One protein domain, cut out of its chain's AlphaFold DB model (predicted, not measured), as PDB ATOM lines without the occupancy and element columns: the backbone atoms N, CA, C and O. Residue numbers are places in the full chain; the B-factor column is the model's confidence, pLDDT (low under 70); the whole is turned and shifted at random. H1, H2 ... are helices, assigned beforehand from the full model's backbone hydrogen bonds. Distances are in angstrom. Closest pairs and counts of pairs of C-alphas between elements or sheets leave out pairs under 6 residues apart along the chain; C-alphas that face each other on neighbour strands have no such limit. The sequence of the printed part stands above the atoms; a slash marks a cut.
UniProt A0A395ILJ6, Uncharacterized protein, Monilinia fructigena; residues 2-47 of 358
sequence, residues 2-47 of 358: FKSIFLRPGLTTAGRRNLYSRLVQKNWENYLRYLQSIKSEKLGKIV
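AT A GLANCE: This is residues 2 to 47 of the 358 residues of an uncharacterized protein of Monilinia fructigena (UniProt A0A395ILJ6). One long helix, H2, makes most of the length of a rod, and near its first residues a short link folds back to a small helix of four residues, H1, close to H2. Residues 21 to 47, of which 21 to 43 belong to H2, stand free and stick out alone. The printed part has 46 residues with two named helices, H1 then H2, and no named strand; its class is all helix. It is extended, with a radius of gyration of the C-alphas of 17.0 A and spans of 55 by 17 by 7 A.

HOW THE PARTS SIT: H2, residues 13 to 43, and H1, residues 3 to 6, are close but not clearly touching; their closest C-alphas, those of Phe 6 and Arg 16, are 6.4 A apart. In H2 every O i to N i+4 pair is within hydrogen-bond range, while H1 is too short for such a pair.

IN THESE COORDINATES: H2 runs 44.3 A from C-alpha 13 at (144.766, 109.863, 190.556) to C-alpha 43 at (183.998, 126.782, 178.818). H1 spans 5.7 A and begins at C-alpha 3 at (145.885, 123.547, 184.842).

THE WHOLE: The C-alphas farthest apart, those of Gly 10 and Val 47, are 55.4 A apart. The printed part has no cut, and the link from H1 to H2 is short. The mean pLDDT of the printed part is 70.3, with 19 residues under 70, among them 2 to 7 and 42 to 47.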
ATOM      1  N   PHE A   2     148.947 124.714 181.944       45.88
ATOM      2  CA  PHE A   2     149.115 123.445 182.683       45.88
ATOM      3  C   PHE A   2     147.892 122.985 183.502       45.88
ATOM      4  O   PHE A   2     147.633 121.784 183.564       45.88
ATOM      5  N   LYS A   3     147.090 123.905 184.063       46.47
ATOM      6  CA  LYS A   3     145.885 123.547 184.842       46.47
ATOM      7  C   LYS A   3     144.868 122.713 184.041       46.47
ATOM      8  O   LYS A   3     144.255 121.819 184.611       46.47
ATOM      9  N   SER A   4     144.731 122.928 182.728       58.28
ATOM     10  CA  SER A   4     143.760 122.189 181.904       58.28
ATOM     11  C   SER A   4     144.200 120.764 181.546       58.28
ATOM     12  O   SER A   4     143.362 119.940 181.192       58.28
ATOM     13  N   ILE A   5     145.493 120.439 181.663       62.69
ATOM     14  CA  ILE A   5     146.020 119.094 181.380       62.69
ATOM     15  C   ILE A   5     145.759 118.153 182.563       62.69
ATOM     16  O   ILE A   5     145.379 117.002 182.362       62.69
ATOM     17  N   PHE A   6     145.904 118.649 183.796       59.31
ATOM     18  CA  PHE A   6     145.708 117.851 185.012       59.31
ATOM     19  C   PHE A   6     144.237 117.665 185.411       59.31
ATOM     20  O   PHE A   6     143.937 116.797 186.229       59.31
ATOM     21  N   LEU A   7     143.327 118.443 184.816       63.41
ATOM     22  CA  LEU A   7     141.889 118.411 185.098       63.41
ATOM     23  C   LEU A   7     141.063 117.700 184.017       63.41
ATOM     24  O   LEU A   7     139.837 117.753 184.063       63.41
ATOM     25  N   ARG A   8     141.695 117.017 183.049       74.56
ATOM     26  CA  ARG A   8     140.944 116.252 182.045       74.56
ATOM     27  C   ARG A   8     140.103 115.153 182.721       74.56
ATOM     28  O   ARG A   8     140.671 114.339 183.465       74.56
ATOM     29  N   PRO A   9     138.783 115.102 182.464       66.25
ATOM     30  CA  PRO A   9     137.938 113.995 182.898       66.25
ATOM     31  C   PRO A   9     138.514 112.666 182.386       66.25
ATOM     32  O   PRO A   9     138.959 112.589 181.243       66.25
ATOM     33  N   GLY A  10     138.562 111.641 183.240       81.00
ATOM     34  CA  GLY A  10     139.053 110.299 182.883       81.00
ATOM     35  C   GLY A  10     140.491 109.964 183.306       81.00
ATOM     36  O   GLY A  10     140.882 108.801 183.256       81.00
ATOM     37  N   LEU A  11     141.285 110.926 183.790       75.94
ATOM     38  CA  LEU A  11     142.587 110.622 184.399       75.94
ATOM     39  C   LEU A  11     142.423 110.232 185.870       75.94
ATOM     40  O   LEU A  11     142.103 111.079 186.708       75.94
ATOM     41  N   THR A  12     142.707 108.965 186.178       89.19
ATOM     42  CA  THR A  12     142.795 108.470 187.558       89.19
ATOM     43  C   THR A  12     143.873 109.225 188.339       89.19
ATOM     44  O   THR A  12     144.837 109.746 187.766       89.19
ATOM     45  N   THR A  13     143.759 109.255 189.667       75.50
ATOM     46  CA  THR A  13     144.766 109.863 190.556       75.50
ATOM     47  C   THR A  13     146.173 109.309 190.287       75.50
ATOM     48  O   THR A  13     147.142 110.067 190.220       75.50
ATOM     49  N   ALA A  14     146.282 108.001 190.023       79.81
ATOM     50  CA  ALA A  14     147.533 107.354 189.627       79.81
ATOM     51  C   ALA A  14     148.054 107.859 188.268       79.81
ATOM     52  O   ALA A  14     149.246 108.139 188.125       79.81
ATOM     53  N   GLY A  15     147.165 108.045 187.287       82.81
ATOM     54  CA  GLY A  15     147.502 108.611 185.981       82.81
ATOM     55  C   GLY A  15     148.029 110.046 186.071       82.81
ATOM     56  O   GLY A  15     149.043 110.365 185.450       82.81
ATOM     57  N   ARG A  16     147.414 110.895 186.908       75.69
ATOM     58  CA  ARG A  16     147.882 112.275 187.152       75.69
ATOM     59  C   ARG A  16     149.264 112.299 187.799       75.69
ATOM     60  O   ARG A  16     150.125 113.060 187.360       75.69
ATOM     61  N   ARG A  17     149.501 111.432 188.791       71.38
ATOM     62  CA  ARG A  17     150.806 111.303 189.458       71.38
ATOM     63  C   ARG A  17     151.897 110.857 188.484       71.38
ATOM     64  O   ARG A  17     152.973 111.442 188.473       71.38
ATOM     65  N   ASN A  18     151.612 109.873 187.631       79.69
ATOM     66  CA  ASN A  18     152.569 109.385 186.635       79.69
ATOM     67  C   ASN A  18     152.885 110.457 185.575       79.69
ATOM     68  O   ASN A  18     154.049 110.685 185.244       79.69
ATOM     69  N   LEU A  19     151.865 111.182 185.098       75.12
ATOM     70  CA  LEU A  19     152.046 112.300 184.170       75.12
ATOM     71  C   LEU A  19     152.900 113.420 184.782       75.12
ATOM     72  O   LEU A  19     153.817 113.913 184.126       75.12
ATOM     73  N   TYR A  20     152.633 113.783 186.040       72.62
ATOM     74  CA  TYR A  20     153.431 114.765 186.774       72.62
ATOM     75  C   TYR A  20     154.891 114.316 186.897       72.62
ATOM     76  O   TYR A  20     155.786 115.060 186.503       72.62
ATOM     77  N   SER A  21     155.143 113.078 187.334       71.19
ATOM     78  CA  SER A  21     156.502 112.533 187.447       71.19
ATOM     79  C   SER A  21     157.253 112.551 186.113       71.19
ATOM     80  O   SER A  21     158.414 112.954 186.077       71.19
ATOM     81  N   ARG A  22     156.597 112.185 185.002       80.81
ATOM     82  CA  ARG A  22     157.202 112.234 183.658       80.81
ATOM     83  C   ARG A  22     157.517 113.659 183.210       80.81
ATOM     84  O   ARG A  22     158.558 113.882 182.598       80.81
ATOM     85  N   LEU A  23     156.641 114.619 183.504       75.19
ATOM     86  CA  LEU A  23     156.873 116.033 183.197       75.19
ATOM     87  C   LEU A  23     158.035 116.600 184.014       75.19
ATOM     88  O   LEU A  23     158.911 117.245 183.444       75.19
ATOM     89  N   VAL A  24     158.078 116.313 185.317       67.56
ATOM     90  CA  VAL A  24     159.185 116.712 186.198       67.56
ATOM     91  C   VAL A  24     160.498 116.103 185.713       67.56
ATOM     92  O   VAL A  24     161.475 116.828 185.550       67.56
ATOM     93  N   GLN A  25     160.514 114.804 185.398       79.75
ATOM     94  CA  GLN A  25     161.701 114.126 184.881       79.75
ATOM     95  C   GLN A  25     162.169 114.721 183.547       79.75
ATOM     96  O   GLN A  25     163.345 115.038 183.395       79.75
ATOM     97  N   LYS A  26     161.260 114.937 182.590       82.50
ATOM     98  CA  LYS A  26     161.609 115.510 181.281       82.50
ATOM     99  C   LYS A  26     162.107 116.954 181.400       82.50
ATOM    100  O   LYS A  26     163.060 117.328 180.720       82.50
ATOM    101  N   ASN A  27     161.498 117.759 182.273       67.75
ATOM    102  CA  ASN A  27     161.974 119.113 182.561       67.75
ATOM    103  C   ASN A  27     163.360 119.091 183.216       67.75
ATOM    104  O   ASN A  27     164.212 119.893 182.844       67.75
ATOM    105  N   TRP A  28     163.611 118.141 184.118       67.50
ATOM    106  CA  TRP A  28     164.924 117.939 184.725       67.50
ATOM    107  C   TRP A  28     165.990 117.542 183.694       67.50
ATOM    108  O   TRP A  28     167.063 118.137 183.652       67.50
ATOM    109  N   GLU A  29     165.694 116.602 182.796       84.06
ATOM    110  CA  GLU A  29     166.601 116.204 181.708       84.06
ATOM    111  C   GLU A  29     166.880 117.350 180.722       84.06
ATOM    112  O   GLU A  29     167.998 117.486 180.219       84.06
ATOM    113  N   ASN A  30     165.877 118.187 180.436       74.25
ATOM    114  CA  ASN A  30     166.049 119.392 179.624       74.25
ATOM    115  C   ASN A  30     166.937 120.421 180.333       74.25
ATOM    116  O   ASN A  30     167.832 120.981 179.704       74.25
ATOM    117  N   TYR A  31     166.733 120.625 181.636       62.72
ATOM    118  CA  TYR A  31     167.569 121.497 182.457       62.72
ATOM    119  C   TYR A  31     169.027 121.018 182.487       62.72
ATOM    120  O   TYR A  31     169.935 121.809 182.252       62.72
ATOM    121  N   LEU A  32     169.269 119.714 182.666       72.50
ATOM    122  CA  LEU A  32     170.620 119.144 182.629       72.50
ATOM    123  C   LEU A  32     171.301 119.319 181.265       72.50
ATOM    124  O   LEU A  32     172.475 119.684 181.215       72.50
ATOM    125  N   ARG A  33     170.577 119.100 180.159       76.88
ATOM    126  CA  ARG A  33     171.103 119.347 178.805       76.88
ATOM    127  C   ARG A  33     171.430 120.815 178.578       76.88
ATOM    128  O   ARG A  33     172.474 121.125 178.012       76.88
ATOM    129  N   TYR A  34     170.569 121.709 179.050       70.19
ATOM    130  CA  TYR A  34     170.804 123.145 178.997       70.19
ATOM    131  C   TYR A  34     172.044 123.545 179.809       70.19
ATOM    132  O   TYR A  34     172.909 124.237 179.284       70.19
ATOM    133  N   LEU A  35     172.215 123.022 181.028       67.31
ATOM    134  CA  LEU A  35     173.430 123.236 181.822       67.31
ATOM    135  C   LEU A  35     174.690 122.699 181.131       67.31
ATOM    136  O   LEU A  35     175.727 123.353 181.175       67.31
ATOM    137  N   GLN A  36     174.623 121.530 180.488       77.06
ATOM    138  CA  GLN A  36     175.751 120.973 179.733       77.06
ATOM    139  C   GLN A  36     176.100 121.819 178.506       77.06
ATOM    140  O   GLN A  36     177.278 122.067 178.270       77.06
ATOM    141  N   SER A  37     175.093 122.296 177.771       74.56
ATOM    142  CA  SER A  37     175.255 123.208 176.633       74.56
ATOM    143  C   SER A  37     175.846 124.550 177.062       74.56
ATOM    144  O   SER A  37     176.772 125.034 176.420       74.56
ATOM    145  N   ILE A  38     175.372 125.124 178.172       69.00
ATOM    146  CA  ILE A  38     175.964 126.334 178.746       69.00
ATOM    147  C   ILE A  38     177.404 126.059 179.154       69.00
ATOM    148  O   ILE A  38     178.270 126.877 178.869       69.00
ATOM    149  N   LYS A  39     177.680 124.929 179.815       70.44
ATOM    150  CA  LYS A  39     179.040 124.579 180.226       70.44
ATOM    151  C   LYS A  39     179.953 124.447 179.015       70.44
ATOM    152  O   LYS A  39     181.003 125.065 179.043       70.44
ATOM    153  N   SER A  40     179.583 123.722 177.961       72.94
ATOM    154  CA  SER A  40     180.451 123.546 176.789       72.94
ATOM    155  C   SER A  40     180.658 124.841 176.000       72.94
ATOM    156  O   SER A  40     181.788 125.141 175.617       72.94
ATOM    157  N   GLU A  41     179.608 125.644 175.810       74.06
ATOM    158  CA  GLU A  41     179.706 126.918 175.095       74.06
ATOM    159  C   GLU A  41     180.453 127.980 175.914       74.06
ATOM    160  O   GLU A  41     181.285 128.711 175.375       74.06
ATOM    161  N   LYS A  42     180.196 128.059 177.228       63.19
ATOM    162  CA  LYS A  42     180.888 128.999 178.114       63.19
ATOM    163  C   LYS A  42     182.312 128.550 178.415       63.19
ATOM    164  O   LYS A  42     183.166 129.415 178.417       63.19
ATOM    165  N   LEU A  43     182.620 127.260 178.589       62.34
ATOM    166  CA  LEU A  43     183.998 126.782 178.818       62.34
ATOM    167  C   LEU A  43     184.940 127.166 177.677       62.34
ATOM    168  O   LEU A  43     186.064 127.563 177.950       62.34
ATOM    169  N   GLY A  44     184.472 127.127 176.425       62.41
ATOM    170  CA  GLY A  44     185.245 127.629 175.284       62.41
ATOM    171  C   GLY A  44     185.420 129.156 175.266       62.41
ATOM    172  O   GLY A  44     186.336 129.653 174.621       62.41
ATOM    173  N   LYS A  45     184.559 129.898 175.977       61.09
ATOM    174  CA  LYS A  45     184.592 131.365 176.132       61.09
ATOM    175  C   LYS A  45     185.202 131.834 177.459       61.09
ATOM    176  O   LYS A  45     185.416 133.034 177.617       61.09
ATOM    177  N   ILE A  46     185.460 130.935 178.414       56.59
ATOM    178  CA  ILE A  46     186.194 131.253 179.641       56.59
ATOM    179  C   ILE A  46     187.637 131.470 179.203       56.59
ATOM    180  O   ILE A  46     188.436 130.539 179.116       56.59
ATOM    181  N   VAL A  47     187.951 132.724 178.886       54.31
ATOM    182  CA  VAL A  47     189.329 133.182 178.781       54.31
ATOM    183  C   VAL A  47     189.953 132.885 180.143       54.31
ATOM    184  O   VAL A  47     189.416 133.350 181.157       54.31
TER     185      VAL A  47